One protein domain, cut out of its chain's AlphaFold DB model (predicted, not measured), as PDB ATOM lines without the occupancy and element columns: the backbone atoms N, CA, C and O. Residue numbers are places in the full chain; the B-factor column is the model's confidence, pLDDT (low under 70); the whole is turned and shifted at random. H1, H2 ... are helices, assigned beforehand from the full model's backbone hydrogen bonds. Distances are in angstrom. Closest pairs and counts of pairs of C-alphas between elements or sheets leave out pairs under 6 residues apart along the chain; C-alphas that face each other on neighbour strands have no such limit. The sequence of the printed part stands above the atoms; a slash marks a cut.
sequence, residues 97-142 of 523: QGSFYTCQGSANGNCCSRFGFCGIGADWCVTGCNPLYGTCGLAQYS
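What this domain is: This is residues 97 to 142 of the 523 residues of the protein "Chitin-binding type-1 domain-containing protein" of Monilinia fructigena (UniProt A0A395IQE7). A small domain with little regular structure, it is mostly loops: a short antiparallel pairing joins residues 111 to 112 with 118 to 119, the single-turn helix H1 follows at residues 122 to 125, and after a long link the single-turn helix H2, residues 139 to 142, lies at the opposite end of the longest axis from the first printed residues, 97 to 101. The printed part has 46 residues, of which 8 are in named elements; the class is all helix, with no named strand. It is compact, with a radius of gyration of the C-alphas of 8.8 A and spans of 28 by 19 by 14 A.

How they stand to each other: Residues 97 to 121 hold no named element. H1, residues 122 to 125, and H2, residues 139 to 142, only just touch, with 3 pairs of C-alphas within 8 A; the closest C-alphas, of Cys 125 and Gln 140, are 6.8 A apart. Both helices are too short for an O i to N i+4 pair; the one O i to N i+3 pair is within hydrogen-bond range in H2 but not in H1.

Where its parts are: H1 begins at C-alpha 122 (121.447, -18.050, 3.379) and measures 5.1 A. H2 measures 5.5 A and ends at C-alpha 142 (131.525, -15.649, 5.634).

The domain as a whole: The C-alphas farthest apart, of Ser 99 and Ser 142, are 28.8 A apart. The printed part has no cut, and the 13-residue link from H1 to H2 is long. Mean pLDDT of the printed part is 86.8; residues 139 to 142 are under 70.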
ATOM      1  N   GLN A  97     110.685 -30.070  15.773       77.81
ATOM      2  CA  GLN A  97     110.556 -31.117  14.739       77.81
ATOM      3  C   GLN A  97     111.774 -32.063  14.650       77.81
ATOM      4  O   GLN A  97     111.746 -33.080  13.949       77.81
ATOM      5  N   GLY A  98     112.857 -31.716  15.346       76.00
ATOM      6  CA  GLY A  98     114.090 -32.482  15.471       76.00
ATOM      7  C   GLY A  98     114.406 -32.812  16.924       76.00
ATOM      8  O   GLY A  98     115.555 -32.670  17.320       76.00
ATOM      9  N   SER A  99     113.405 -33.188  17.729       83.50
ATOM     10  CA  SER A  99     113.588 -33.622  19.129       83.50
ATOM     11  C   SER A  99     114.363 -32.624  20.007       83.50
ATOM     12  O   SER A  99     115.079 -33.025  20.920       83.50
ATOM     13  N   PHE A 100     114.216 -31.324  19.731       86.00
ATOM     14  CA  PHE A 100     114.919 -30.215  20.392       86.00
ATOM     15  C   PHE A 100     116.450 -30.198  20.193       86.00
ATOM     16  O   PHE A 100     117.148 -29.456  20.884       86.00
ATOM     17  N   TYR A 101     116.984 -30.937  19.211       92.19
ATOM     18  CA  TYR A 101     118.407 -30.892  18.866       92.19
ATOM     19  C   TYR A 101     118.859 -29.507  18.378       92.19
ATOM     20  O   TYR A 101     118.105 -28.780  17.719       92.19
ATOM     21  N   THR A 102     120.123 -29.173  18.654       93.81
ATOM     22  CA  THR A 102     120.804 -27.982  18.123       93.81
ATOM     23  C   THR A 102     121.713 -28.325  16.944       93.81
ATOM     24  O   THR A 102     122.364 -29.366  16.904       93.81
ATOM     25  N   CYS A 103     121.787 -27.418  15.977       95.00
ATOM     26  CA  CYS A 103     122.736 -27.453  14.875       95.00
ATOM     27  C   CYS A 103     124.124 -26.942  15.268       95.00
ATOM     28  O   CYS A 103     125.084 -27.212  14.554       95.00
ATOM     29  N   GLN A 104     124.257 -26.209  16.379       91.81
ATOM     30  CA  GLN A 104     125.539 -25.651  16.813       91.81
ATOM     31  C   GLN A 104     126.538 -26.789  17.100       91.81
ATOM     32  O   GLN A 104     126.353 -27.558  18.039       91.81
ATOM     33  N   GLY A 105     127.584 -26.909  16.275       85.88
ATOM     34  CA  GLY A 105     128.550 -28.014  16.315       85.88
ATOM     35  C   GLY A 105     128.161 -29.269  15.515       85.88
ATOM     36  O   GLY A 105     128.901 -30.248  15.546       85.88
ATOM     37  N   SER A 106     127.036 -29.271  14.791       91.50
ATOM     38  CA  SER A 106     126.629 -30.397  13.936       91.50
ATOM     39  C   SER A 106     127.416 -30.415  12.621       91.50
ATOM     40  O   SER A 106     127.620 -29.379  11.986       91.50
ATOM     41  N   ALA A 107     127.783 -31.613  12.157       88.56
ATOM     42  CA  ALA A 107     128.435 -31.823  10.862       88.56
ATOM     43  C   ALA A 107     127.565 -31.387   9.662       88.56
ATOM     44  O   ALA A 107     128.087 -31.153   8.576       88.56
ATOM     45  N   ASN A 108     126.251 -31.237   9.856       91.06
ATOM     46  CA  ASN A 108     125.341 -30.696   8.846       91.06
ATOM     47  C   ASN A 108     125.405 -29.158   8.722       91.06
ATOM     48  O   ASN A 108     124.810 -28.614   7.797       91.06
ATOM     49  N   GLY A 109     126.118 -28.462   9.612       91.81
ATOM     50  CA  GLY A 109     126.238 -27.003   9.635       91.81
ATOM     51  C   GLY A 109     125.528 -26.357  10.824       91.81
ATOM     52  O   GLY A 109     124.546 -26.886  11.336       91.81
ATOM     53  N   ASN A 110     126.026 -25.194  11.258       94.62
ATOM     54  CA  ASN A 110     125.627 -24.551  12.518       94.62
ATOM     55  C   ASN A 110     124.216 -23.937  12.529       94.62
ATOM     56  O   ASN A 110     123.727 -23.574  13.601       94.62
ATOM     57  N   CYS A 111     123.567 -23.773  11.377       96.00
ATOM     58  CA  CYS A 111     122.362 -22.958  11.240       96.00
ATOM     59  C   CYS A 111     121.088 -23.812  11.189       96.00
ATOM     60  O   CYS A 111     120.959 -24.661  10.310       96.00
ATOM     61  N   CYS A 112     120.123 -23.557  12.079       95.62
ATOM     62  CA  CYS A 112     118.816 -24.220  12.057       95.62
ATOM     63  C   CYS A 112     117.818 -23.413  11.221       95.62
ATOM     64  O   CYS A 112     117.432 -22.314  11.608       95.62
ATOM     65  N   SER A 113     117.373 -23.956  10.089       94.50
ATOM     66  CA  SER A 113     116.339 -23.348   9.240       94.50
ATOM     67  C   SER A 113     114.949 -23.363   9.896       94.50
ATOM     68  O   SER A 113     114.651 -24.213  10.740       94.50
ATOM     69  N   ARG A 114     114.033 -22.499   9.423       91.19
ATOM     70  CA  ARG A 114     112.614 -22.479   9.853       91.19
ATOM     71  C   ARG A 114     111.895 -23.824   9.698       91.19
ATOM     72  O   ARG A 114     110.885 -24.058  10.351       91.19
ATOM     73  N   PHE A 115     112.401 -24.682   8.812       92.12
ATOM     74  CA  PHE A 115     111.839 -25.990   8.489       92.12
ATOM     75  C   PHE A 115     112.351 -27.112   9.412       92.12
ATOM     76  O   PHE A 115     111.978 -28.265   9.223       92.12
ATOM     77  N   GLY A 116     113.190 -26.793  10.407       93.38
ATOM     78  CA  GLY A 116     113.718 -27.769  11.363       93.38
ATOM     79  C   GLY A 116     114.895 -28.590  10.830       93.38
ATOM     80  O   GLY A 116     115.111 -29.704  11.303       93.38
ATOM     81  N   PHE A 117     115.655 -28.057   9.868       95.12
ATOM     82  CA  PHE A 117     116.866 -28.686   9.322       95.12
ATOM     83  C   PHE A 117     118.121 -27.846   9.561       95.12
ATOM     84  O   PHE A 117     118.080 -26.624   9.398       95.12
ATOM     85  N   CYS A 118     119.231 -28.513   9.868       96.19
ATOM     86  CA  CYS A 118     120.570 -27.939   9.935       96.19
ATOM     87  C   CYS A 118     121.168 -27.733   8.539       96.19
ATOM     88  O   CYS A 118     120.896 -28.511   7.624       96.19
ATOM     89  N   GLY A 119     121.987 -26.695   8.386       93.06
ATOM     90  CA  GLY A 119     122.656 -26.382   7.128       93.06
ATOM     91  C   GLY A 119     123.645 -25.223   7.221       93.06
ATOM     92  O   GLY A 119     123.963 -24.716   8.302       93.06
ATOM     93  N   ILE A 120     124.120 -24.801   6.048       90.88
ATOM     94  CA  ILE A 120     125.081 -23.713   5.834       90.88
ATOM     95  C   ILE A 120     124.567 -22.863   4.662       90.88
ATOM     96  O   ILE A 120     124.063 -23.406   3.684       90.88
ATOM     97  N   GLY A 121     124.712 -21.538   4.735       84.25
ATOM     98  CA  GLY A 121     124.270 -20.614   3.681       84.25
ATOM     99  C   GLY A 121     122.954 -19.900   4.002       84.25
ATOM    100  O   GLY A 121     122.384 -20.069   5.079       84.25
ATOM    101  N   ALA A 122     122.495 -19.036   3.093       85.06
ATOM    102  CA  ALA A 122     121.447 -18.050   3.379       85.06
ATOM    103  C   ALA A 122     120.105 -18.669   3.817       85.06
ATOM    104  O   ALA A 122     119.483 -18.184   4.765       85.06
ATOM    105  N   ASP A 123     119.689 -19.766   3.187       84.06
ATOM    106  CA  ASP A 123     118.384 -20.401   3.424       84.06
ATOM    107  C   ASP A 123     118.274 -21.072   4.804       84.06
ATOM    108  O   ASP A 123     117.176 -21.212   5.347       84.06
ATOM    109  N   TRP A 124     119.417 -21.410   5.410       90.81
ATOM    110  CA  TRP A 124     119.510 -21.951   6.769       90.81
ATOM    111  C   TRP A 124     119.913 -20.903   7.805       90.81
ATOM    112  O   TRP A 124     119.364 -20.902   8.901       90.81
ATOM    113  N   CYS A 125     120.864 -20.020   7.480       92.25
ATOM    114  CA  CYS A 125     121.478 -19.075   8.420       92.25
ATOM    115  C   CYS A 125     120.789 -17.707   8.489       92.25
ATOM    116  O   CYS A 125     121.028 -16.962   9.438       92.25
ATOM    117  N   VAL A 126     119.961 -17.343   7.504       87.06
ATOM    118  CA  VAL A 126     119.388 -15.992   7.385       87.06
ATOM    119  C   VAL A 126     117.866 -16.044   7.411       87.06
ATOM    120  O   VAL A 126     117.250 -15.624   8.393       87.06
ATOM    121  N   THR A 127     117.235 -16.559   6.357       84.62
ATOM    122  CA  THR A 127     115.808 -16.307   6.109       84.62
ATOM    123  C   THR A 127     114.920 -17.232   6.946       84.62
ATOM    124  O   THR A 127     114.486 -18.296   6.498       84.62
ATOM    125  N   GLY A 128     114.629 -16.813   8.178       80.50
ATOM    126  CA  GLY A 128     113.906 -17.616   9.167       80.50
ATOM    127  C   GLY A 128     114.796 -18.617   9.907       80.50
ATOM    128  O   GLY A 128     114.310 -19.658  10.333       80.50
ATOM    129  N   CYS A 129     116.094 -18.335  10.046       93.88
ATOM    130  CA  CYS A 129     116.951 -19.115  10.936       93.88
ATOM    131  C   CYS A 129     116.429 -19.052  12.386       93.88
ATOM    132  O   CYS A 129     115.991 -17.995  12.843       93.88
ATOM    133  N   ASN A 130     116.472 -20.173  13.106       90.56
ATOM    134  CA  ASN A 130     115.973 -20.312  14.470       90.56
ATOM    135  C   ASN A 130     117.130 -20.253  15.496       90.56
ATOM    136  O   ASN A 130     117.817 -21.261  15.695       90.56
ATOM    137  N   PRO A 131     117.342 -19.107  16.179       89.69
ATOM    138  CA  PRO A 131     118.524 -18.872  17.014       89.69
ATOM    139  C   PRO A 131     118.544 -19.667  18.327       89.69
ATOM    140  O   PRO A 131     119.548 -19.648  19.028       89.69
ATOM    141  N   LEU A 132     117.453 -20.362  18.674       86.00
ATOM    142  CA  LEU A 132     117.393 -21.253  19.838       86.00
ATOM    143  C   LEU A 132     118.063 -22.613  19.580       86.00
ATOM    144  O   LEU A 132     118.381 -23.318  20.530       86.00
ATOM    145  N   TYR A 133     118.256 -22.987  18.310       92.75
ATOM    146  CA  TYR A 133     118.746 -24.312  17.906       92.75
ATOM    147  C   TYR A 133     119.851 -24.227  16.844       92.75
ATOM    148  O   TYR A 133     120.126 -25.208  16.160       92.75
ATOM    149  N   GLY A 134     120.471 -23.063  16.655       91.50
ATOM    150  CA  GLY A 134     121.544 -22.865  15.685       91.50
ATOM    151  C   GLY A 134     122.025 -21.418  15.634       91.50
ATOM    152  O   GLY A 134     121.359 -20.503  16.111       91.50
ATOM    153  N   THR A 135     123.203 -21.195  15.061       91.56
ATOM    154  CA  THR A 135     123.812 -19.863  14.980       91.56
ATOM    155  C   THR A 135     123.286 -19.115  13.757       91.56
ATOM    156  O   THR A 135     123.527 -19.524  12.626       91.56
ATOM    157  N   CYS A 136     122.573 -18.010  13.975       90.69
ATOM    158  CA  CYS A 136     121.923 -17.244  12.909       90.69
ATOM    159  C   CYS A 136     122.660 -15.942  12.570       90.69
ATOM    160  O   CYS A 136     123.285 -15.319  13.428       90.69
ATOM    161  N   GLY A 137     122.524 -15.498  11.320       84.50
ATOM    162  CA  GLY A 137     123.002 -14.209  10.824       84.50
ATOM    163  C   GLY A 137     124.010 -14.305   9.676       84.50
ATOM    164  O   GLY A 137     124.648 -15.332   9.441       84.50
ATOM    165  N   LEU A 138     124.180 -13.179   8.977       71.56
ATOM    166  CA  LEU A 138     125.037 -13.043   7.789       71.56
ATOM    167  C   LEU A 138     126.516 -13.395   8.061       71.56
ATOM    168  O   LEU A 138     127.219 -13.867   7.176       71.56
ATOM    169  N   ALA A 139     126.997 -13.231   9.297       65.44
ATOM    170  CA  ALA A 139     128.373 -13.576   9.660       65.44
ATOM    171  C   ALA A 139     128.719 -15.062   9.419       65.44
ATOM    172  O   ALA A 139     129.866 -15.376   9.111       65.44
ATOM    173  N   GLN A 140     127.740 -15.972   9.516       65.12
ATOM    174  CA  GLN A 140     127.988 -17.419   9.493       65.12
ATOM    175  C   GLN A 140     128.306 -17.979   8.095       65.12
ATOM    176  O   GLN A 140     129.015 -18.981   7.999       65.12
ATOM    177  N   TYR A 141     127.860 -17.336   7.003       57.38
ATOM    178  CA  TYR A 141     128.283 -17.756   5.656       57.38
ATOM    179  C   TYR A 141     129.736 -17.345   5.361       57.38
ATOM    180  O   TYR A 141     130.462 -18.081   4.694       57.38
ATOM    181  N   SER A 142     130.186 -16.202   5.892       55.88
ATOM    182  CA  SER A 142     131.525 -15.649   5.634       55.88
ATOM    183  C   SER A 142     132.654 -16.494   6.226       55.88
ATOM    184  O   SER A 142     133.771 -16.456   5.723       55.88
TER     185      SER A 142